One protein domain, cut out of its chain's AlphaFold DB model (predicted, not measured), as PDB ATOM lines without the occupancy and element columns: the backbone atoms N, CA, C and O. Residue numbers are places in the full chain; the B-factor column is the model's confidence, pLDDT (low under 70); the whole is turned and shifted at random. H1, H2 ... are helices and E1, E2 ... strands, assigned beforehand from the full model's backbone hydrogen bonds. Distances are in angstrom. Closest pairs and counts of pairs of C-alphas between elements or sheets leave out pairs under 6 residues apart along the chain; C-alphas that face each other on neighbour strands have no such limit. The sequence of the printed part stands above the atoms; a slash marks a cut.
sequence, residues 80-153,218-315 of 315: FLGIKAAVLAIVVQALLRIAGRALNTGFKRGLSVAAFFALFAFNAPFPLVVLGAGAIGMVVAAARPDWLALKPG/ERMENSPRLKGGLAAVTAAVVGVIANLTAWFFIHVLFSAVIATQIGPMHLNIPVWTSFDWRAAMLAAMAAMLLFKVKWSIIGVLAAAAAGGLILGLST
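Overview. This is residues 80 to 153 and 218 to 315 of the 315 residues of the protein "Chromate transporter" of Novosphingobium sp. 16-62-11 (UniProt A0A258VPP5). A long helix, H6, runs through most of a flat, elongated body, with H1 along part of it in the opposite direction; the helical hairpin H2 and H3 packs on H6, and toward the other end of the long axis the helical hairpin H7 and H8 packs on H1. The strand hairpin E1 and E2 lies along one side, near the last residues of H2 and H6, while the short H4 and H5 lie near the first residues of H6. The printed part has 172 residues with eight named helices and two named strands, in the order H1 H2 H3 H4 H5 H6 E1 E2 H7 H8. The sheet has the order E1 - E2 and is antiparallel, and the class is mostly helix. The whole is loose, with a radius of gyration of the C-alphas of 19.4 A, and spans 61 by 43 by 23 A.

Arrangement. H1, residues 80 to 102, touches the hub H6, residues 224 to 253, at a shallow tilt of 25 degrees, opposite ways, with the C-alphas of Ala 99 and Val 238 closest at 6.0 A. H2, residues 106 to 120, touches residues 232 to 243 of H6 at a steep tilt of 47 degrees, the same way; the C-alphas of Phe 116 and Gly 239 are closest at 4.3 A. H3, residues 126 to 143, forms a helical hairpin with H2 at a shallow tilt of 20 degrees. H3 touches H6, opposite ways at a tilt of 35.4 degrees, only just steep, with the C-alphas of Gly 137 and Gly 229 closest at 4.0 A. H4, residues 145 to 148, touches H2, H3 and H6; its closest C-alphas to H2 are those of Trp 147 and Phe 107, 5.9 A apart. H5, residues 218 to 221, only just touches H6, with 3 pairs of C-alphas within 8 A, and only at the corner; the closest C-alphas are those of Met 220 and Leu 226, 6.1 A apart. E1, residues 257 to 262, and E2, residues 265 to 270, form an antiparallel hairpin at 152 degrees; N 260 and O 267 are 2.9 A apart and N 262 and O 265 are 2.8 A apart, within hydrogen-bond range. H7, residues 277 to 291, touches H1 at a steep tilt of 43 degrees, the same way, with the C-alphas of Ala 85 and Ala 283 closest at 4.4 A. H7 and H6 touch only at their ends, the closest C-alphas being those of Leu 253 and Ala 279, 5.8 A apart. H8, residues 297 to 312, forms a helical hairpin with H7 and touches residues 80 to 90 of H1, closest at the C-alphas of Gly 82 and Gly 308, 4.2 A apart. H1, H7 and H8 form a bundle, three helices that touch one another. H6 and H8 are apart. In H1, H2, H3, H6, H7 and H8 every O i to N i+4 pair is within hydrogen-bond range; H4 and H5 are too short for such a pair.

Along the chain. H1 begins at C-alpha 80, (307.325, 294.996, 203.865), and is 31.8 A long. H2 is 20.8 A, H3 25.9 A, H4 5.6 A and H5 5.3 A long. H6 is 43.4 A long, from C-alpha 224 at (263.060, 309.017, 203.648) to C-alpha 253. E1 is 15.4 A and E2 15.5 A long. H7 is 20.6 A long, and H8 is 21.7 A long and ends at C-alpha 312, (316.167, 297.751, 206.470).

Size, cuts and confidence. The two C-alphas farthest apart are those of Asn 222 and Thr 315, 62.5 A. Residues 154 to 217 are not printed, and C-alphas 153 and 218 are 10.3 A apart across the cut, which lies in the link from H4 to H5. Of the links that are printed whole, that from E2 to H7 is short and the others are tight. The mean pLDDT of the printed part is 91.1; residues 151 to 153, 218 to 221 and 314 to 315 are under 70.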
ATOM      1  N   PHE A  80     308.620 294.999 203.184       90.88
ATOM      2  CA  PHE A  80     307.325 294.996 203.865       90.88
ATOM      3  C   PHE A  80     307.164 296.140 204.861       90.88
ATOM      4  O   PHE A  80     306.058 296.668 204.985       90.88
ATOM      5  N   LEU A  81     308.238 296.567 205.528       92.25
ATOM      6  CA  LEU A  81     308.238 297.770 206.362       92.25
ATOM      7  C   LEU A  81     307.799 298.999 205.551       92.25
ATOM      8  O   LEU A  81     306.883 299.722 205.946       92.25
ATOM      9  N   GLY A  82     308.401 299.181 204.375       94.88
ATOM     10  CA  GLY A  82     308.057 300.253 203.445       94.88
ATOM     11  C   GLY A  82     306.622 300.178 202.940       94.88
ATOM     12  O   GLY A  82     305.894 301.172 202.978       94.88
ATOM     13  N   ILE A  83     306.176 298.988 202.533       94.81
ATOM     14  CA  ILE A  83     304.796 298.777 202.079       94.81
ATOM     15  C   ILE A  83     303.800 299.074 203.208       94.81
ATOM     16  O   ILE A  83     302.856 299.824 202.978       94.81
ATOM     17  N   LYS A  84     304.005 298.556 204.428       93.44
ATOM     18  CA  LYS A  84     303.136 298.828 205.592       93.44
ATOM     19  C   LYS A  84     303.012 300.329 205.862       93.44
ATOM     20  O   LYS A  84     301.902 300.832 206.041       93.44
ATOM     21  N   ALA A  85     304.131 301.049 205.824       95.62
ATOM     22  CA  ALA A  85     304.171 302.494 206.020       95.62
ATOM     23  C   ALA A  85     303.415 303.265 204.919       95.62
ATOM     24  O   ALA A  85     302.655 304.192 205.211       95.62
ATOM     25  N   ALA A  86     303.550 302.859 203.652       97.19
ATOM     26  CA  ALA A  86     302.783 303.449 202.553       97.19
ATOM     27  C   ALA A  86     301.289 303.129 202.637       97.19
ATOM     28  O   ALA A  86     300.460 304.020 202.448       97.19
ATOM     29  N   VAL A  87     300.931 301.885 202.963       96.44
ATOM     30  CA  VAL A  87     299.537 301.473 203.177       96.44
ATOM     31  C   VAL A  87     298.900 302.310 204.280       96.44
ATOM     32  O   VAL A  87     297.774 302.762 204.105       96.44
ATOM     33  N   LEU A  88     299.624 302.612 205.363       96.88
ATOM     34  CA  LEU A  88     299.124 303.487 206.425       96.88
ATOM     35  C   LEU A  88     298.749 304.869 205.872       96.88
ATOM     36  O   LEU A  88     297.639 305.349 206.110       96.88
ATOM     37  N   ALA A  89     299.631 305.485 205.082       96.75
ATOM     38  CA  ALA A  89     299.361 306.778 204.457       96.75
ATOM     39  C   ALA A  89     298.165 306.726 203.484       96.75
ATOM     40  O   ALA A  89     297.321 307.627 203.495       96.75
ATOM     41  N   ILE A  90     298.049 305.657 202.687       96.06
ATOM     42  CA  ILE A  90     296.928 305.433 201.758       96.06
ATOM     43  C   ILE A  90     295.609 305.290 202.522       96.06
ATOM     44  O   ILE A  90     294.612 305.912 202.154       96.06
ATOM     45  N   VAL A  91     295.589 304.501 203.598       95.38
ATOM     46  CA  VAL A  91     294.399 304.282 204.432       95.38
ATOM     47  C   VAL A  91     293.959 305.589 205.091       95.38
ATOM     48  O   VAL A  91     292.775 305.924 205.048       95.38
ATOM     49  N   VAL A  92     294.895 306.383 205.623       96.56
ATOM     50  CA  VAL A  92     294.599 307.719 206.169       96.56
ATOM     51  C   VAL A  92     294.030 308.642 205.087       96.56
ATOM     52  O   VAL A  92     293.019 309.307 205.314       96.56
ATOM     53  N   GLN A  93     294.618 308.665 203.889       95.38
ATOM     54  CA  GLN A  93     294.104 309.454 202.767       95.38
ATOM     55  C   GLN A  93     292.690 309.029 202.362       95.38
ATOM     56  O   GLN A  93     291.824 309.885 202.151       95.38
ATOM     57  N   ALA A  94     292.438 307.723 202.272       93.00
ATOM     58  CA  ALA A  94     291.127 307.174 201.963       93.00
ATOM     59  C   ALA A  94     290.100 307.557 203.037       93.00
ATOM     60  O   ALA A  94     289.020 308.043 202.696       93.00
ATOM     61  N   LEU A  95     290.460 307.435 204.320       95.94
ATOM     62  CA  LEU A  95     289.625 307.847 205.445       95.94
ATOM     63  C   LEU A  95     289.256 309.329 205.349       95.94
ATOM     64  O   LEU A  95     288.074 309.656 205.384       95.94
ATOM     65  N   LEU A  96     290.235 310.223 205.185       95.38
ATOM     66  CA  LEU A  96     289.985 311.667 205.104       95.38
ATOM     67  C   LEU A  96     289.109 312.028 203.896       95.38
ATOM     68  O   LEU A  96     288.187 312.838 204.010       95.38
ATOM     69  N   ARG A  97     289.348 311.387 202.746       92.75
ATOM     70  CA  ARG A  97     288.549 311.581 201.527       92.75
ATOM     71  C   ARG A  97     287.098 311.136 201.717       92.75
ATOM     72  O   ARG A  97     286.190 311.854 201.300       92.75
ATOM     73  N   ILE A  98     286.873 309.965 202.311       91.12
ATOM     74  CA  ILE A  98     285.526 309.429 202.551       91.12
ATOM     75  C   ILE A  98     284.827 310.252 203.637       91.12
ATOM     76  O   ILE A  98     283.685 310.660 203.441       91.12
ATOM     77  N   ALA A  99     285.517 310.581 204.731       93.94
ATOM     78  CA  ALA A  99     284.986 311.397 205.819       93.94
ATOM     79  C   ALA A  99     284.521 312.774 205.330       93.94
ATOM     80  O   ALA A  99     283.410 313.189 205.653       93.94
ATOM     81  N   GLY A 100     285.314 313.451 204.492       92.69
ATOM     82  CA  GLY A 100     284.948 314.753 203.927       92.69
ATOM     83  C   GLY A 100     283.688 314.715 203.054       92.69
ATOM     84  O   GLY A 100     282.945 315.691 203.007       92.69
ATOM     85  N   ARG A 101     283.412 313.580 202.399       88.38
ATOM     86  CA  ARG A 101     282.212 313.387 201.566       88.38
ATOM     87  C   ARG A 101     281.000 312.934 202.381       88.38
ATOM     88  O   ARG A 101     279.892 313.407 202.147       88.38
ATOM     89  N   ALA A 102     281.202 312.025 203.329       88.38
ATOM     90  CA  ALA A 102     280.131 311.385 204.086       88.38
ATOM     91  C   ALA A 102     279.669 312.202 205.307       88.38
ATOM     92  O   ALA A 102     278.480 312.212 205.624       88.38
ATOM     93  N   LEU A 103     280.576 312.902 205.999       93.81
ATOM     94  CA  LEU A 103     280.314 313.578 207.280       93.81
ATOM     95  C   LEU A 103     279.966 315.065 207.109       93.81
ATOM     96  O   LEU A 103     280.570 315.963 207.711       93.81
ATOM     97  N   ASN A 104     278.960 315.320 206.277       92.75
ATOM     98  CA  ASN A 104     278.525 316.666 205.903       92.75
ATOM     99  C   ASN A 104     277.615 317.363 206.935       92.75
ATOM    100  O   ASN A 104     277.380 318.560 206.810       92.75
ATOM    101  N   THR A 105     277.145 316.659 207.971       94.62
ATOM    102  CA  THR A 105     276.336 317.236 209.058       94.62
ATOM    103  C   THR A 105     276.954 316.970 210.429       94.62
ATOM    104  O   THR A 105     277.684 315.993 210.621       94.62
ATOM    105  N   GLY A 106     276.636 317.822 211.411       95.94
ATOM    106  CA  GLY A 106     277.069 317.629 212.802       95.94
ATOM    107  C   GLY A 106     276.596 316.293 213.382       95.94
ATOM    108  O   GLY A 106     277.369 315.600 214.038       95.94
ATOM    109  N   PHE A 107     275.370 315.877 213.047       95.75
ATOM    110  CA  PHE A 107     274.824 314.586 213.460       95.75
ATOM    111  C   PHE A 107     275.647 313.405 212.925       95.75
ATOM    112  O   PHE A 107     276.047 312.538 213.698       95.75
ATOM    113  N   LYS A 108     275.973 313.388 211.623       95.25
ATOM    114  CA  LYS A 108     276.798 312.320 211.029       95.25
ATOM    115  C   LYS A 108     278.195 312.270 211.643       95.25
ATOM    116  O   LYS A 108     278.711 311.183 211.886       95.25
ATOM    117  N   ARG A 109     278.798 313.430 211.933       97.38
ATOM    118  CA  ARG A 109     280.090 313.509 212.639       97.38
ATOM    119  C   ARG A 109     279.996 312.898 214.036       97.38
ATOM    120  O   ARG A 109     280.818 312.051 214.366       97.38
ATOM    121  N   GLY A 110     278.974 313.267 214.810       97.50
ATOM    122  CA  GLY A 110     278.729 312.699 216.138       97.50
ATOM    123  C   GLY A 110     278.516 311.184 216.098       97.50
ATOM    124  O   GLY A 110     279.123 310.462 216.883       97.50
ATOM    125  N   LEU A 111     277.737 310.691 215.132       97.06
ATOM    126  CA  LEU A 111     277.497 309.258 214.948       97.06
ATOM    127  C   LEU A 111     278.772 308.492 214.565       97.06
ATOM    128  O   LEU A 111     279.013 307.410 215.088       97.06
ATOM    129  N   SER A 112     279.606 309.063 213.691       97.81
ATOM    130  CA  SER A 112     280.916 308.502 213.330       97.81
ATOM    131  C   SER A 112     281.844 308.401 214.545       97.81
ATOM    132  O   SER A 112     282.435 307.352 214.787       97.81
ATOM    133  N   VAL A 113     281.917 309.456 215.363       97.88
ATOM    134  CA  VAL A 113     282.709 309.462 216.604       97.88
ATOM    135  C   VAL A 113     282.180 308.427 217.602       97.88
ATOM    136  O   VAL A 113     282.963 307.680 218.183       97.88
ATOM    137  N   ALA A 114     280.860 308.323 217.765       97.50
ATOM    138  CA  ALA A 114     280.250 307.310 218.622       97.50
ATOM    139  C   ALA A 114     280.564 305.884 218.139       97.50
ATOM    140  O   ALA A 114     280.944 305.038 218.945       97.50
ATOM    141  N   ALA A 115     280.470 305.627 216.829       97.06
ATOM    142  CA  ALA A 115     280.825 304.341 216.229       97.06
ATOM    143  C   ALA A 115     282.314 304.008 216.413       97.06
ATOM    144  O   ALA A 115     282.646 302.871 216.750       97.06
ATOM    145  N   PHE A 116     283.198 304.999 216.249       97.25
ATOM    146  CA  PHE A 116     284.626 304.857 216.527       97.25
ATOM    147  C   PHE A 116     284.859 304.409 217.969       97.25
ATOM    148  O   PHE A 116     285.480 303.375 218.172       97.25
ATOM    149  N   PHE A 117     284.322 305.118 218.967       96.38
ATOM    150  CA  PHE A 117     284.537 304.757 220.374       96.38
ATOM    151  C   PHE A 117     283.871 303.437 220.764       96.38
ATOM    152  O   PHE A 117     284.460 302.672 221.527       96.38
ATOM    153  N   ALA A 118     282.690 303.132 220.219       95.75
ATOM    154  CA  ALA A 118     282.030 301.843 220.421       95.75
ATOM    155  C   ALA A 118     282.950 300.675 220.034       95.75
ATOM    156  O   ALA A 118     283.046 299.698 220.770       95.75
ATOM    157  N   LEU A 119     283.673 300.794 218.919       93.44
ATOM    158  CA  LEU A 119     284.604 299.766 218.452       93.44
ATOM    159  C   LEU A 119     285.958 299.845 219.158       93.44
ATOM    160  O   LEU A 119     286.454 298.837 219.648       93.44
ATOM    161  N   PHE A 120     286.534 301.042 219.217       92.88
ATOM    162  CA  PHE A 120     287.901 301.276 219.672       92.88
ATOM    163  C   PHE A 120     288.066 301.080 221.175       92.88
ATOM    164  O   PHE A 120     289.053 300.498 221.602       92.88
ATOM    165  N   ALA A 121     287.117 301.579 221.973       91.94
ATOM    166  CA  ALA A 121     287.196 301.522 223.427       91.94
ATOM    167  C   ALA A 121     286.330 300.400 224.002       91.94
ATOM    168  O   ALA A 121     286.763 299.730 224.925       91.94
ATOM    169  N   PHE A 122     285.126 300.165 223.477       92.12
ATOM    170  CA  PHE A 122     284.191 299.199 224.076       92.12
ATOM    171  C   PHE A 122     284.187 297.825 223.400       92.12
ATOM    172  O   PHE A 122     283.439 296.949 223.828       92.12
ATOM    173  N   ASN A 123     284.994 297.628 222.350       89.31
ATOM    174  CA  ASN A 123     285.051 296.384 221.578       89.31
ATOM    175  C   ASN A 123     283.654 295.890 221.140       89.31
ATOM    176  O   ASN A 123     283.358 294.693 221.133       89.31
ATOM    177  N   ALA A 124     282.755 296.829 220.826       91.19
ATOM    178  CA  ALA A 124     281.400 296.504 220.413       91.19
ATOM    179  C   ALA A 124     281.432 295.716 219.093       91.19
ATOM    180  O   ALA A 124     282.204 296.049 218.193       91.19
ATOM    181  N   PRO A 125     280.573 294.702 218.913       89.12
ATOM    182  CA  PRO A 125     280.570 293.928 217.682       89.12
ATOM    183  C   PRO A 125     280.166 294.809 216.493       89.12
ATOM    184  O   PRO A 125     279.118 295.456 216.507       89.12
ATOM    185  N   PHE A 126     280.980 294.798 215.433       86.06
ATOM    186  CA  PHE A 126     280.765 295.595 214.218       86.06
ATOM    187  C   PHE A 126     279.323 295.542 213.669       86.06
ATOM    188  O   PHE A 126     278.763 296.612 213.410       86.06
ATOM    189  N   PRO A 127     278.663 294.365 213.551       88.31
ATOM    190  CA  PRO A 127     277.280 294.303 213.078       88.31
ATOM    191  C   PRO A 127     276.306 295.110 213.938       88.31
ATOM    192  O   PRO A 127     275.404 295.747 213.404       88.31
ATOM    193  N   LEU A 128     276.502 295.138 215.259       91.19
ATOM    194  CA  LEU A 128     275.640 295.884 216.172       91.19
ATOM    195  C   LEU A 128     275.789 297.393 215.968       91.19
ATOM    196  O   LEU A 128     274.789 298.105 215.948       91.19
ATOM    197  N   VAL A 129     277.017 297.878 215.768       93.19
ATOM    198  CA  VAL A 129     277.285 299.300 215.505       93.19
ATOM    199  C   VAL A 129     276.633 299.737 214.193       93.19
ATOM    200  O   VAL A 129     275.974 300.774 214.146       93.19
ATOM    201  N   VAL A 130     276.753 298.923 213.142       89.25
ATOM    202  CA  VAL A 130     276.150 299.203 211.830       89.25
ATOM    203  C   VAL A 130     274.623 299.164 211.889       89.25
ATOM    204  O   VAL A 130     273.969 300.106 211.442       89.25
ATOM    205  N   LEU A 131     274.037 298.110 212.465       90.38
ATOM    206  CA  LEU A 131     272.581 297.978 212.587       90.38
ATOM    207  C   LEU A 131     271.992 299.063 213.494       90.38
ATOM    208  O   LEU A 131     270.963 299.649 213.159       90.38
ATOM    209  N   GLY A 132     272.669 299.377 214.601       95.12
ATOM    210  CA  GLY A 132     272.298 300.459 215.510       95.12
ATOM    211  C   GLY A 132     272.318 301.818 214.815       95.12
ATOM    212  O   GLY A 132     271.334 302.553 214.883       95.12
ATOM    213  N   ALA A 133     273.379 302.126 214.065       95.31
ATOM    214  CA  ALA A 133     273.456 303.344 213.261       95.31
ATOM    215  C   ALA A 133     272.332 303.419 212.217       95.31
ATOM    216  O   ALA A 133     271.695 304.462 212.083       95.31
ATOM    217  N   GLY A 134     272.034 302.313 211.530       92.56
ATOM    218  CA  GLY A 134     270.924 302.234 210.581       92.56
ATOM    219  C   GLY A 134     269.563 302.483 211.230       92.56
ATOM    220  O   GLY A 134     268.774 303.277 210.718       92.56
ATOM    221  N   ALA A 135     269.296 301.871 212.387       94.56
ATOM    222  CA  ALA A 135     268.064 302.083 213.145       94.56
ATOM    223  C   ALA A 135     267.916 303.539 213.605       94.56
ATOM    224  O   ALA A 135     266.877 304.160 213.371       94.56
ATOM    225  N   ILE A 136     268.979 304.112 214.176       95.38
ATOM    226  CA  ILE A 136     269.028 305.522 214.574       95.38
ATOM    227  C   ILE A 136     268.770 306.423 213.357       95.38
ATOM    228  O   ILE A 136     267.950 307.335 213.432       95.38
ATOM    229  N   GLY A 137     269.407 306.147 212.217       92.75
ATOM    230  CA  GLY A 137     269.210 306.897 210.976       92.75
ATOM    231  C   GLY A 137     267.778 306.851 210.452       92.75
ATOM    232  O   GLY A 137     267.251 307.880 210.033       92.75
ATOM    233  N   MET A 138     267.117 305.691 210.522       91.69
ATOM    234  CA  MET A 138     265.708 305.552 210.131       91.69
ATOM    235  C   MET A 138     264.778 306.382 211.021       91.69
ATOM    236  O   MET A 138     263.850 307.017 210.514       91.69
ATOM    237  N   VAL A 139     265.029 306.404 212.335       93.75
ATOM    238  CA  VAL A 139     264.251 307.201 213.297       93.75
ATOM    239  C   VAL A 139     264.499 308.695 213.089       93.75
ATOM    240  O   VAL A 139     263.549 309.470 212.978       93.75
ATOM    241  N   VAL A 140     265.762 309.108 212.963       93.00
ATOM    242  CA  VAL A 140     266.131 310.517 212.763       93.00
ATOM    243  C   VAL A 140     265.616 311.038 211.428       93.00
ATOM    244  O   VAL A 140     265.132 312.159 211.378       93.00
ATOM    245  N   ALA A 141     265.610 310.239 210.364       89.75
ATOM    246  CA  ALA A 141     265.018 310.667 209.098       89.75
ATOM    247  C   ALA A 141     263.497 310.833 209.149       89.75
ATOM    248  O   ALA A 141     262.955 311.630 208.389       89.75
ATOM    249  N   ALA A 142     262.810 310.113 210.039       86.31
ATOM    250  CA  ALA A 142     261.380 310.299 210.255       86.31
ATOM    251  C   ALA A 142     261.067 311.584 211.036       86.31
ATOM    252  O   ALA A 142     260.022 312.185 210.810       86.31
ATOM    253  N   ALA A 143     261.944 311.979 211.963       89.06
ATOM    254  CA  ALA A 143     261.705 313.102 212.868       89.06
ATOM    255  C   ALA A 143     262.363 314.418 212.414       89.06
ATOM    256  O   ALA A 143     261.795 315.493 212.590       89.06
ATOM    257  N   ARG A 144     263.589 314.348 211.886       88.75
ATOM    258  CA  ARG A 144     264.479 315.477 211.559       88.75
ATOM    259  C   ARG A 144     265.353 315.139 210.332       88.75
ATOM    260  O   ARG A 144     266.569 314.990 210.472       88.75
ATOM    261  N   PRO A 145     264.770 315.019 209.125       84.62
ATOM    262  CA  PRO A 145     265.509 314.648 207.911       84.62
ATOM    263  C   PRO A 145     266.682 315.593 207.581       84.62
ATOM    264  O   PRO A 145     267.701 315.142 207.052       84.62
ATOM    265  N   ASP A 146     266.602 316.865 207.984       87.06
ATOM    266  CA  ASP A 146     267.659 317.868 207.781       87.06
ATOM    267  C   ASP A 146     268.981 317.498 208.468       87.06
ATOM    268  O   ASP A 146     270.062 317.784 207.953       87.06
ATOM    269  N   TRP A 147     268.928 316.792 209.603       88.56
ATOM    270  CA  TRP A 147     270.131 316.353 210.326       88.56
ATOM    271  C   TRP A 147     270.961 315.344 209.530       88.56
ATOM    272  O   TRP A 147     272.158 315.182 209.775       88.56
ATOM    273  N   LEU A 148     270.346 314.687 208.549       86.81
ATOM    274  CA  LEU A 148     270.983 313.721 207.662       86.81
ATOM    275  C   LEU A 148     271.263 314.299 206.267       86.81
ATOM    276  O   LEU A 148     271.881 313.607 205.454       86.81
ATOM    277  N   ALA A 149     270.879 315.555 206.003       85.31
ATOM    278  CA  ALA A 149     270.996 316.212 204.699       85.31
ATOM    279  C   ALA A 149     270.436 315.346 203.552       85.31
ATOM    280  O   ALA A 149     271.095 315.146 202.528       85.31
ATOM    281  N   LEU A 150     269.252 314.760 203.758       79.75
ATOM    282  CA  LEU A 150     268.595 313.925 202.752       79.75
ATOM    283  C   LEU A 150     268.020 314.798 201.631       79.75
ATOM    284  O   LEU A 150     267.376 315.808 201.899       79.75
ATOM    285  N   LYS A 151     268.223 314.392 200.373       69.94
ATOM    286  CA  LYS A 151     267.547 315.027 199.232       69.94
ATOM    287  C   LYS A 151     266.065 314.613 199.201       69.94
ATOM    288  O   LYS A 151     265.794 313.430 199.445       69.94
ATOM    289  N   PRO A 152     265.133 315.529 198.870       61.34
ATOM    290  CA  PRO A 152     263.735 315.182 198.616       61.34
ATOM    291  C   PRO A 152     263.642 314.060 197.571       61.34
ATOM    292  O   PRO A 152     264.421 314.041 196.617       61.34
ATOM    293  N   GLY A 153     262.760 313.085 197.793       59.28
ATOM    294  CA  GLY A 153     262.459 312.059 196.792       59.28
ATOM    295  C   GLY A 153     261.582 312.632 195.681       59.28
ATOM    296  O   GLY A 153     260.856 313.594 195.917       59.28
ATOM    297  N   GLU A 218     262.546 301.244 193.490       65.81
ATOM    298  CA  GLU A 218     261.544 302.324 193.483       65.81
ATOM    299  C   GLU A 218     261.096 302.727 194.901       65.81
ATOM    300  O   GLU A 218     260.862 303.895 195.204       65.81
ATOM    301  N   ARG A 219     261.010 301.764 195.827       66.12
ATOM    302  CA  ARG A 219     260.569 302.029 197.208       66.12
ATOM    303  C   ARG A 219     261.662 302.604 198.088       66.12
ATOM    304  O   ARG A 219     261.358 303.371 199.000       66.12
ATOM    305  N   MET A 220     262.912 302.206 197.867       66.38
ATOM    306  CA  MET A 220     264.039 302.767 198.612       66.38
ATOM    307  C   MET A 220     264.297 304.209 198.199       66.38
ATOM    308  O   MET A 220     264.603 305.046 199.048       66.38
ATOM    309  N   GLU A 221     264.092 304.520 196.921       66.44
ATOM    310  CA  GLU A 221     264.177 305.887 196.424       66.44
ATOM    311  C   GLU A 221     263.065 306.783 197.000       66.44
ATOM    312  O   GLU A 221     263.311 307.946 197.313       66.44
ATOM    313  N   ASN A 222     261.891 306.230 197.297       70.56
ATOM    314  CA  ASN A 222     260.762 307.014 197.808       70.56
ATOM    315  C   ASN A 222     260.602 306.979 199.338       70.56
ATOM    316  O   ASN A 222     259.680 307.588 199.873       70.56
ATOM    317  N   SER A 223     261.491 306.302 200.079       79.94
ATOM    318  CA  SER A 223     261.418 306.215 201.546       79.94
ATOM    319  C   SER A 223     262.492 307.066 202.239       79.94
ATOM    320  O   SER A 223     263.660 306.661 202.291       79.94
ATOM    321  N   PRO A 224     262.121 308.199 202.876       80.75
ATOM    322  CA  PRO A 224     263.060 309.017 203.648       80.75
ATOM    323  C   PRO A 224     263.735 308.234 204.777       80.75
ATOM    324  O   PRO A 224     264.920 308.421 205.039       80.75
ATOM    325  N   ARG A 225     263.007 307.303 205.410       85.44
ATOM    326  CA  ARG A 225     263.529 306.473 206.505       85.44
ATOM    327  C   ARG A 225     264.677 305.583 206.039       85.44
ATOM    328  O   ARG A 225     265.730 305.599 206.665       85.44
ATOM    329  N   LEU A 226     264.506 304.852 204.936       83.44
ATOM    330  CA  LEU A 226     265.549 303.960 204.412       83.44
ATOM    331  C   LEU A 226     266.783 304.743 203.956       83.44
ATOM    332  O   LEU A 226     267.899 304.393 204.335       83.44
ATOM    333  N   LYS A 227     266.581 305.859 203.242       83.56
ATOM    334  CA  LYS A 227     267.661 306.790 202.880       83.56
ATOM    335  C   LYS A 227     268.410 307.302 204.114       83.56
ATOM    336  O   LYS A 227     269.637 307.360 204.117       83.56
ATOM    337  N   GLY A 228     267.678 307.623 205.178       87.88
ATOM    338  CA  GLY A 228     268.230 308.025 206.464       87.88
ATOM    339  C   GLY A 228     269.070 306.960 207.149       87.88
ATOM    340  O   GLY A 228     270.178 307.245 207.603       87.88
ATOM    341  N   GLY A 229     268.556 305.731 207.191       90.00
ATOM    342  CA  GLY A 229     269.272 304.574 207.719       90.00
ATOM    343  C   GLY A 229     270.587 304.341 206.984       90.00
ATOM    344  O   GLY A 229     271.633 304.258 207.620       90.00
ATOM    345  N   LEU A 230     270.562 304.334 205.650       88.06
ATOM    346  CA  LEU A 230     271.764 304.183 204.824       88.06
ATOM    347  C   LEU A 230     272.764 305.325 205.054       88.06
ATOM    348  O   LEU A 230     273.948 305.072 205.252       88.06
ATOM    349  N   ALA A 231     272.300 306.577 205.121       89.56
ATOM    350  CA  ALA A 231     273.166 307.724 205.396       89.56
ATOM    351  C   ALA A 231     273.854 307.637 206.772       89.56
ATOM    352  O   ALA A 231     275.017 308.023 206.914       89.56
ATOM    353  N   ALA A 232     273.147 307.129 207.783       93.44
ATOM    354  CA  ALA A 232     273.686 306.907 209.120       93.44
ATOM    355  C   ALA A 232     274.664 305.721 209.165       93.44
ATOM    356  O   ALA A 232     275.716 305.832 209.793       93.44
ATOM    357  N   VAL A 233     274.377 304.631 208.442       92.56
ATOM    358  CA  VAL A 233     275.316 303.512 208.249       92.56
ATOM    359  C   VAL A 233     276.609 304.008 207.612       92.56
ATOM    360  O   VAL A 233     277.679 303.751 208.153       92.56
ATOM    361  N   THR A 234     276.537 304.784 206.527       90.38
ATOM    362  CA  THR A 234     277.726 305.358 205.878       90.38
ATOM    363  C   THR A 234     278.540 306.213 206.848       90.38
ATOM    364  O   THR A 234     279.764 306.111 206.877       90.38
ATOM    365  N   ALA A 235     277.885 307.018 207.691       94.44
ATOM    366  CA  ALA A 235     278.572 307.802 208.716       94.44
ATOM    367  C   ALA A 235     279.254 306.920 209.779       94.44
ATOM    368  O   ALA A 235     280.403 307.174 210.132       94.44
ATOM    369  N   ALA A 236     278.594 305.859 210.250       96.50
ATOM    370  CA  ALA A 236     279.181 304.911 211.196       96.50
ATOM    371  C   ALA A 236     280.357 304.128 210.591       96.50
ATOM    372  O   ALA A 236     281.362 303.919 211.267       96.50
ATOM    373  N   VAL A 237     280.281 303.762 209.306       94.31
ATOM    374  CA  VAL A 237     281.380 303.115 208.572       94.31
ATOM    375  C   VAL A 237     282.623 304.002 208.538       94.31
ATOM    376  O   VAL A 237     283.724 303.485 208.684       94.31
ATOM    377  N   VAL A 238     282.489 305.329 208.443       96.31
ATOM    378  CA  VAL A 238     283.650 306.231 208.582       96.31
ATOM    379  C   VAL A 238     284.315 306.080 209.953       96.31
ATOM    380  O   VAL A 238     285.541 306.007 210.024       96.31
ATOM    381  N   GLY A 239     283.528 305.976 211.026       96.94
ATOM    382  CA  GLY A 239     284.030 305.715 212.378       96.94
ATOM    383  C   GLY A 239     284.707 304.348 212.506       96.94
ATOM    384  O   GLY A 239     285.765 304.231 213.121       96.94
ATOM    385  N   VAL A 240     284.153 303.324 211.854       95.62
ATOM    386  CA  VAL A 240     284.750 301.979 211.778       95.62
ATOM    387  C   VAL A 240     286.102 302.020 211.065       95.62
ATOM    388  O   VAL A 240     287.077 301.463 211.568       95.62
ATOM    389  N   ILE A 241     286.181 302.698 209.916       94.75
ATOM    390  CA  ILE A 241     287.437 302.863 209.174       94.75
ATOM    391  C   ILE A 241     288.440 303.613 210.048       94.75
ATOM    392  O   ILE A 241     289.583 303.188 210.138       94.75
ATOM    393  N   ALA A 242     288.024 304.670 210.750       97.44
ATOM    394  CA  ALA A 242     288.893 305.388 211.678       97.44
ATOM    395  C   ALA A 242     289.443 304.482 212.793       97.44
ATOM    396  O   ALA A 242     290.623 304.586 213.121       97.44
ATOM    397  N   ASN A 243     288.635 303.561 213.329       95.94
ATOM    398  CA  ASN A 243     289.079 302.578 214.321       95.94
ATOM    399  C   ASN A 243     290.152 301.641 213.744       95.94
ATOM    400  O   ASN A 243     291.210 301.468 214.346       95.94
ATOM    401  N   LEU A 244     289.919 301.092 212.550       94.00
ATOM    402  CA  LEU A 244     290.898 300.243 211.866       94.00
ATOM    403  C   LEU A 244     292.181 301.008 211.528       94.00
ATOM    404  O   LEU A 244     293.273 300.476 211.700       94.00
ATOM    405  N   THR A 245     292.064 302.269 211.110       95.69
ATOM    406  CA  THR A 245     293.207 303.153 210.862       95.69
ATOM    407  C   THR A 245     294.006 303.394 212.137       95.69
ATOM    408  O   THR A 245     295.227 303.320 212.089       95.69
ATOM    409  N   ALA A 246     293.352 303.648 213.274       95.50
ATOM    410  CA  ALA A 246     294.029 303.829 214.559       95.50
ATOM    411  C   ALA A 246     294.753 302.550 215.001       95.50
ATOM    412  O   ALA A 246     295.919 302.602 215.392       95.50
ATOM    413  N   TRP A 247     294.095 301.394 214.870       93.88
ATOM    414  CA  TRP A 247     294.710 300.096 215.138       93.88
ATOM    415  C   TRP A 247     295.940 299.867 214.250       93.88
ATOM    416  O   TRP A 247     297.017 299.558 214.760       93.88
ATOM    417  N   PHE A 248     295.807 300.083 212.938       94.31
ATOM    418  CA  PHE A 248     296.890 299.891 211.972       94.31
ATOM    419  C   PHE A 248     298.042 300.872 212.210       94.31
ATOM    420  O   PHE A 248     299.197 300.469 212.205       94.31
ATOM    421  N   PHE A 249     297.739 302.139 212.498       95.81
ATOM    422  CA  PHE A 249     298.724 303.163 212.845       95.81
ATOM    423  C   PHE A 249     299.606 302.726 214.015       95.81
ATOM    424  O   PHE A 249     300.830 302.771 213.913       95.81
ATOM    425  N   ILE A 250     298.994 302.248 215.102       94.88
ATOM    426  CA  ILE A 250     299.726 301.801 216.290       94.88
ATOM    427  C   ILE A 250     300.611 300.586 215.959       94.88
ATOM    428  O   ILE A 250     301.786 300.593 216.304       94.88
ATOM    429  N   HIS A 251     300.101 299.587 215.235       93.19
ATOM    430  CA  HIS A 251     300.861 298.367 214.906       93.19
ATOM    431  C   HIS A 251     301.921 298.557 213.811       93.19
ATOM    432  O   HIS A 251     302.790 297.703 213.639       93.19
ATOM    433  N   VAL A 252     301.844 299.640 213.034       94.44
ATOM    434  CA  VAL A 252     302.872 299.992 212.045       94.44
ATOM    435  C   VAL A 252     303.994 300.802 212.685       94.44
ATOM    436  O   VAL A 252     305.149 300.604 212.324       94.44
ATOM    437  N   LEU A 253     303.677 301.707 213.616       95.88
ATOM    438  CA  LEU A 253     304.681 302.574 214.244       95.88
ATOM    439  C   LEU A 253     305.319 301.981 215.500       95.88
ATOM    440  O   LEU A 253     306.380 302.448 215.909       95.88
ATOM    441  N   PHE A 254     304.693 300.985 216.123       96.12
ATOM    442  CA  PHE A 254     305.193 300.345 217.332       96.12
ATOM    443  C   PHE A 254     305.265 298.836 217.133       96.12
ATOM    444  O   PHE A 254     304.282 298.207 216.741       96.12
ATOM    445  N   SER A 255     306.417 298.243 217.445       90.50
ATOM    446  CA  SER A 255     306.599 296.790 217.358       90.50
ATOM    447  C   SER A 255     305.959 296.027 218.522       90.50
ATOM    448  O   SER A 255     305.665 294.842 218.375       90.50
ATOM    449  N   ALA A 256     305.696 296.691 219.655       90.56
ATOM    450  CA  ALA A 256     305.020 296.114 220.810       90.56
ATOM    451  C   ALA A 256     303.795 296.946 221.226       90.56
ATOM    452  O   ALA A 256     303.863 298.160 221.432       90.56
ATOM    453  N   VAL A 257     302.665 296.260 221.394       92.69
ATOM    454  CA  VAL A 257     301.381 296.845 221.794       92.69
ATOM    455  C   VAL A 257     300.777 295.973 222.884       92.69
ATOM    456  O   VAL A 257     300.694 294.755 222.734       92.69
ATOM    457  N   ILE A 258     300.357 296.591 223.986       90.25
ATOM    458  CA  ILE A 258     299.780 295.892 225.134       90.25
ATOM    459  C   ILE A 258     298.275 296.146 225.150       90.25
ATOM    460  O   ILE A 258     297.820 297.291 225.229       90.25
ATOM    461  N   ALA A 259     297.494 295.069 225.108       88.56
ATOM    462  CA  ALA A 259     296.057 295.137 225.318       88.56
ATOM    463  C   ALA A 259     295.775 295.309 226.817       88.56
ATOM    464  O   ALA A 259     296.037 294.408 227.613       88.56
ATOM    465  N   THR A 260     295.248 296.468 227.202       88.50
ATOM    466  CA  THR A 260     294.914 296.787 228.595       88.50
ATOM    467  C   THR A 260     293.407 296.950 228.736       88.50
ATOM    468  O   THR A 260     292.770 297.634 227.934       88.50
ATOM    469  N   GLN A 261     292.834 296.334 229.768       88.31
ATOM    470  CA  GLN A 261     291.427 296.510 230.121       88.31
ATOM    471  C   GLN A 261     291.325 297.459 231.316       88.31
ATOM    472  O   GLN A 261     291.862 297.172 232.385       88.31
ATOM    473  N   ILE A 262     290.661 298.599 231.132       85.69
ATOM    474  CA  ILE A 262     290.409 299.593 232.181       85.69
ATOM    475  C   ILE A 262     288.891 299.710 232.341       85.69
ATOM    476  O   ILE A 262     288.216 300.411 231.586       85.69
ATOM    477  N   GLY A 263     288.334 298.982 233.311       86.00
ATOM    478  CA  GLY A 263     286.881 298.873 233.473       86.00
ATOM    479  C   GLY A 263     286.227 298.263 232.219       86.00
ATOM    480  O   GLY A 263     286.674 297.208 231.780       86.00
ATOM    481  N   PRO A 264     285.197 298.895 231.617       86.06
ATOM    482  CA  PRO A 264     284.569 298.406 230.385       86.06
ATOM    483  C   PRO A 264     285.375 298.720 229.112       86.06
ATOM    484  O   PRO A 264     284.932 298.373 228.017       86.06
ATOM    485  N   MET A 265     286.504 299.433 229.221       88.69
ATOM    486  CA  MET A 265     287.300 299.847 228.067       88.69
ATOM    487  C   MET A 265     288.445 298.870 227.789       88.69
ATOM    488  O   MET A 265     289.253 298.584 228.669       88.69
ATOM    489  N   HIS A 266     288.558 298.422 226.543       86.56
ATOM    490  CA  HIS A 266     289.647 297.618 226.003       86.56
ATOM    491  C   HIS A 266     290.515 298.513 225.113       86.56
ATOM    492  O   HIS A 266     290.117 298.847 224.002       86.56
ATOM    493  N   LEU A 267     291.688 298.929 225.593       87.50
ATOM    494  CA  LEU A 267     292.573 299.845 224.869       87.50
ATOM    495  C   LEU A 267     293.883 299.158 224.484       87.50
ATOM    496  O   LEU A 267     294.515 298.481 225.294       87.50
ATOM    497  N   ASN A 268     294.310 299.382 223.242       88.88
ATOM    498  CA  ASN A 268     295.611 298.953 222.738       88.88
ATOM    499  C   ASN A 268     296.626 300.072 222.979       88.88
ATOM    500  O   ASN A 268     296.633 301.071 222.259       88.88
ATOM    501  N   ILE A 269     297.451 299.922 224.014       90.12
ATOM    502  CA  ILE A 269     298.421 300.939 224.422       90.12
ATOM    503  C   ILE A 269     299.793 300.563 223.838       90.12
ATOM    504  O   ILE A 269     300.307 299.487 224.160       90.12
ATOM    505  N   PRO A 270     300.399 301.398 222.970       94.06
ATOM    506  CA  PRO A 270     301.741 301.140 222.459       94.06
ATOM    507  C   PRO A 270     302.798 301.259 223.553       94.06
ATOM    508  O   PRO A 270     302.726 302.136 224.419       94.06
ATOM    509  N   VAL A 271     303.831 300.423 223.470       93.50
ATOM    510  CA  VAL A 271     305.024 300.575 224.304       93.50
ATOM    511  C   VAL A 271     305.910 301.654 223.681       93.50
ATOM    512  O   VAL A 271     306.467 301.467 222.608       93.50
ATOM    513  N   TRP A 272     306.079 302.797 224.347       92.50
ATOM    514  CA  TRP A 272     306.806 303.941 223.771       92.50
ATOM    515  C   TRP A 272     308.254 303.637 223.369       92.50
ATOM    516  O   TRP A 272     308.763 304.224 222.418       92.50
ATOM    517  N   THR A 273     308.911 302.701 224.056       93.50
ATOM    518  CA  THR A 273     310.279 302.269 223.733       93.50
ATOM    519  C   THR A 273     310.358 301.409 222.473       93.50
ATOM    520  O   THR A 273     311.435 301.282 221.903       93.50
ATOM    521  N   SER A 274     309.240 300.843 222.010       93.69
ATOM    522  CA  SER A 274     309.171 299.999 220.815       93.69
ATOM    523  C   SER A 274     308.848 300.794 219.543       93.69
ATOM    524  O   SER A 274     308.349 300.224 218.573       93.69
ATOM    525  N   PHE A 275     309.025 302.116 219.569       96.06
ATOM    526  CA  PHE A 275     308.732 302.994 218.441       96.06
ATOM    527  C   PHE A 275     309.731 302.789 217.295       96.06
ATOM    528  O   PHE A 275     310.943 302.917 217.483       96.06
ATOM    529  N   ASP A 276     309.218 302.530 216.095       93.62
ATOM    530  CA  ASP A 276     310.010 302.398 214.878       93.62
ATOM    531  C   ASP A 276     310.030 303.724 214.099       93.62
ATOM    532  O   ASP A 276     309.109 304.083 213.354       93.62
ATOM    533  N   TRP A 277     311.131 304.462 214.251       94.50
ATOM    534  CA  TRP A 277     311.335 305.732 213.556       94.50
ATOM    535  C   TRP A 277     311.414 305.572 212.029       94.50
ATOM    536  O   TRP A 277     311.066 306.507 211.303       94.50
ATOM    537  N   ARG A 278     311.838 304.404 211.522       94.06
ATOM    538  CA  ARG A 278     311.958 304.129 210.081       94.06
ATOM    539  C   ARG A 278     310.570 304.012 209.474       94.06
ATOM    540  O   ARG A 278     310.288 304.665 208.469       94.06
ATOM    541  N   ALA A 279     309.685 303.254 210.127       94.31
ATOM    542  CA  ALA A 279     308.276 303.156 209.752       94.31
ATOM    543  C   ALA A 279     307.612 304.541 209.730       94.31
ATOM    544  O   ALA A 279     306.932 304.890 208.763       94.31
ATOM    545  N   ALA A 280     307.865 305.361 210.757       95.75
ATOM    546  CA  ALA A 280     307.332 306.719 210.842       95.75
ATOM    547  C   ALA A 280     307.835 307.623 209.707       95.75
ATOM    548  O   ALA A 280     307.042 308.328 209.078       95.75
ATOM    549  N   MET A 281     309.134 307.578 209.401       96.75
ATOM    550  CA  MET A 281     309.729 308.365 208.321       96.75
ATOM    551  C   MET A 281     309.188 307.950 206.947       96.75
ATOM    552  O   MET A 281     308.803 308.809 206.153       96.75
ATOM    553  N   LEU A 282     309.096 306.644 206.677       96.69
ATOM    554  CA  LEU A 282     308.534 306.116 205.429       96.69
ATOM    555  C   LEU A 282     307.047 306.465 205.289       96.69
ATOM    556  O   LEU A 282     306.609 306.836 204.200       96.69
ATOM    557  N   ALA A 283     306.280 306.422 206.381       97.00
ATOM    558  CA  ALA A 283     304.868 306.795 206.381       97.00
ATOM    559  C   ALA A 283     304.689 308.298 206.126       97.00
ATOM    560  O   ALA A 283     303.827 308.690 205.339       97.00
ATOM    561  N   ALA A 284     305.530 309.144 206.730       97.12
ATOM    562  CA  ALA A 284     305.527 310.586 206.496       97.12
ATOM    563  C   ALA A 284     305.909 310.932 205.047       97.12
ATOM    564  O   ALA A 284     305.248 311.759 204.416       97.12
ATOM    565  N   MET A 285     306.923 310.260 204.494       97.50
ATOM    566  CA  MET A 285     307.301 310.379 203.084       97.50
ATOM    567  C   MET A 285     306.141 309.968 202.171       97.50
ATOM    568  O   MET A 285     305.760 310.733 201.283       97.50
ATOM    569  N   ALA A 286     305.533 308.803 202.406       97.25
ATOM    570  CA  ALA A 286     304.395 308.325 201.626       97.25
ATOM    571  C   ALA A 286     303.206 309.294 201.704       97.25
ATOM    572  O   ALA A 286     302.621 309.642 200.678       97.25
ATOM    573  N   ALA A 287     302.894 309.811 202.894       96.69
ATOM    574  CA  ALA A 287     301.870 310.831 203.076       96.69
ATOM    575  C   ALA A 287     302.209 312.111 202.295       96.69
ATOM    576  O   ALA A 287     301.356 312.642 201.587       96.69
ATOM    577  N   MET A 288     303.452 312.595 202.344       97.38
ATOM    578  CA  MET A 288     303.865 313.771 201.573       97.38
ATOM    579  C   MET A 288     303.661 313.562 200.067       97.38
ATOM    580  O   MET A 288     303.104 314.435 199.392       97.38
ATOM    581  N   LEU A 289     304.063 312.400 199.551       96.94
ATOM    582  CA  LEU A 289     303.914 312.055 198.140       96.94
ATOM    583  C   LEU A 289     302.438 311.969 197.724       96.94
ATOM    584  O   LEU A 289     302.080 312.440 196.646       96.94
ATOM    585  N   LEU A 290     301.563 311.446 198.585       95.31
ATOM    586  CA  LEU A 290     300.128 311.331 198.306       95.31
ATOM    587  C   LEU A 290     299.379 312.663 198.429       95.31
ATOM    588  O   LEU A 290     298.558 312.989 197.572       95.31
ATOM    589  N   PHE A 291     299.628 313.435 199.489       93.94
ATOM    590  CA  PHE A 291     298.846 314.637 199.800       93.94
ATOM    591  C   PHE A 291     299.376 315.893 199.111       93.94
ATOM    592  O   PHE A 291     298.581 316.678 198.591       93.94
ATOM    593  N   LYS A 292     300.700 316.104 199.112       93.62
ATOM    594  CA  LYS A 292     301.310 317.309 198.529       93.62
ATOM    595  C   LYS A 292     301.652 317.108 197.062       93.62
ATOM    596  O   LYS A 292     301.261 317.923 196.234       93.62
ATOM    597  N   VAL A 293     302.360 316.023 196.748       94.31
ATOM    598  CA  VAL A 293     302.837 315.753 195.380       94.31
ATOM    599  C   VAL A 293     301.737 315.131 194.511       94.31
ATOM    600  O   VAL A 293     301.779 315.256 193.292       94.31
ATOM    601  N   LYS A 294     300.714 314.516 195.129       93.25
ATOM    602  CA  LYS A 294     299.622 313.794 194.448       93.25
ATOM    603  C   LYS A 294     300.143 312.722 193.486       93.25
ATOM    604  O   LYS A 294     299.576 312.504 192.416       93.25
ATOM    605  N   TRP A 295     301.239 312.069 193.864       96.19
ATOM    606  CA  TRP A 295     301.838 311.018 193.056       96.19
ATOM    607  C   TRP A 295     300.961 309.757 193.048       96.19
ATOM    608  O   TRP A 295     300.088 309.582 193.902       96.19
ATOM    609  N   SER A 296     301.161 308.880 192.062       95.19
ATOM    610  CA  SER A 296     300.331 307.685 191.906       95.19
ATOM    611  C   SER A 296     300.539 306.713 193.070       95.19
ATOM    612  O   SER A 296     301.651 306.557 193.570       95.19
ATOM    613  N   ILE A 297     299.475 306.010 193.476       92.94
ATOM    614  CA  ILE A 297     299.535 305.023 194.569       92.94
ATOM    615  C   ILE A 297     300.623 303.972 194.298       92.94
ATOM    616  O   ILE A 297     301.391 303.638 195.194       92.94
ATOM    617  N   ILE A 298     300.727 303.502 193.051       93.94
ATOM    618  CA  ILE A 298     301.746 302.529 192.632       93.94
ATOM    619  C   ILE A 298     303.157 303.109 192.809       93.94
ATOM    620  O   ILE A 298     304.029 302.429 193.343       93.94
ATOM    621  N   GLY A 299     303.376 304.371 192.422       94.62
ATOM    622  CA  GLY A 299     304.662 305.050 192.604       94.62
ATOM    623  C   GLY A 299     305.033 305.216 194.077       94.62
ATOM    624  O   GLY A 299     306.169 304.952 194.459       94.62
ATOM    625  N   VAL A 300     304.063 305.564 194.926       96.31
ATOM    626  CA  VAL A 300     304.269 305.684 196.377       96.31
ATOM    627  C   VAL A 300     304.606 304.339 197.013       96.31
ATOM    628  O   VAL A 300     305.528 304.272 197.823       96.31
ATOM    629  N   LEU A 301     303.914 303.264 196.624       95.50
ATOM    630  CA  LEU A 301     304.224 301.911 197.091       95.50
ATOM    631  C   LEU A 301     305.635 301.482 196.672       95.50
ATOM    632  O   LEU A 301     306.379 300.974 197.505       95.50
ATOM    633  N   ALA A 302     306.026 301.730 195.418       95.50
ATOM    634  CA  ALA A 302     307.360 301.400 194.923       95.50
ATOM    635  C   ALA A 302     308.462 302.205 195.635       95.50
ATOM    636  O   ALA A 302     309.465 301.636 196.064       95.50
ATOM    637  N   ALA A 303     308.260 303.511 195.821       96.00
ATOM    638  CA  ALA A 303     309.209 304.374 196.523       96.00
ATOM    639  C   ALA A 303     309.348 303.993 198.002       96.00
ATOM    640  O   ALA A 303     310.458 303.956 198.528       96.00
ATOM    641  N   ALA A 304     308.241 303.671 198.672       96.44
ATOM    642  CA  ALA A 304     308.279 303.228 200.057       96.44
ATOM    643  C   ALA A 304     308.927 301.847 200.198       96.44
ATOM    644  O   ALA A 304     309.727 301.667 201.107       96.44
ATOM    645  N   ALA A 305     308.658 300.905 199.288       94.81
ATOM    646  CA  ALA A 305     309.327 299.602 199.236       94.81
ATOM    647  C   ALA A 305     310.849 299.739 199.055       94.81
ATOM    648  O   ALA A 305     311.617 299.114 199.787       94.81
ATOM    649  N   ALA A 306     311.290 300.603 198.135       95.06
ATOM    650  CA  ALA A 306     312.706 300.906 197.935       95.06
ATOM    651  C   ALA A 306     313.330 301.587 199.166       95.06
ATOM    652  O   ALA A 306     314.411 301.203 199.605       95.06
ATOM    653  N   GLY A 307     312.631 302.550 199.772       94.81
ATOM    654  CA  GLY A 307     313.057 303.174 201.027       94.81
ATOM    655  C   GLY A 307     313.153 302.171 202.179       94.81
ATOM    656  O   GLY A 307     314.098 302.224 202.960       94.81
ATOM    657  N   GLY A 308     312.220 301.219 202.243       93.75
ATOM    658  CA  GLY A 308     312.228 300.102 203.182       93.75
ATOM    659  C   GLY A 308     313.464 299.222 203.019       93.75
ATOM    660  O   GLY A 308     314.137 298.952 204.006       93.75
ATOM    661  N   LEU A 309     313.836 298.865 201.785       93.06
ATOM    662  CA  LEU A 309     315.082 298.140 201.498       93.06
ATOM    663  C   LEU A 309     316.323 298.905 201.964       93.06
ATOM    664  O   LEU A 309     317.171 298.337 202.646       93.06
ATOM    665  N   ILE A 310     316.420 300.196 201.639       93.06
ATOM    666  CA  ILE A 310     317.573 301.034 202.004       93.06
ATOM    667  C   ILE A 310     317.722 301.129 203.531       93.06
ATOM    668  O   ILE A 310     318.824 301.014 204.069       93.06
ATOM    669  N   LEU A 311     316.612 301.324 204.244       89.62
ATOM    670  CA  LEU A 311     316.602 301.493 205.700       89.62
ATOM    671  C   LEU A 311     316.627 300.171 206.469       89.62
ATOM    672  O   LEU A 311     316.980 300.165 207.643       89.62
ATOM    673  N   GLY A 312     316.199 299.073 205.853       81.44
ATOM    674  CA  GLY A 312     316.167 297.751 206.470       81.44
ATOM    675  C   GLY A 312     317.493 297.007 206.345       81.44
ATOM    676  O   GLY A 312     317.872 296.328 207.284       81.44
ATOM    677  N   LEU A 313     318.223 297.187 205.237       76.50
ATOM    678  CA  LEU A 313     319.532 296.551 205.009       76.50
ATOM    679  C   LEU A 313     320.709 297.297 205.660       76.50
ATOM    680  O   LEU A 313     321.832 296.805 205.644       76.50
ATOM    681  N   SER A 314     320.484 298.504 206.185       66.75
ATOM    682  CA  SER A 314     321.524 299.338 206.807       66.75
ATOM    683  C   SER A 314     321.764 299.035 208.293       66.75
ATOM    684  O   SER A 314     322.518 299.761 208.943       66.75
ATOM    685  N   THR A 315     321.158 297.971 208.830       57.09
ATOM    686  CA  THR A 315     321.308 297.490 210.216       57.09
ATOM    687  C   THR A 315     321.231 295.985 210.282       57.09
ATOM    688  O   THR A 315     321.946 295.412 211.127       57.09
TER     689      THR A 315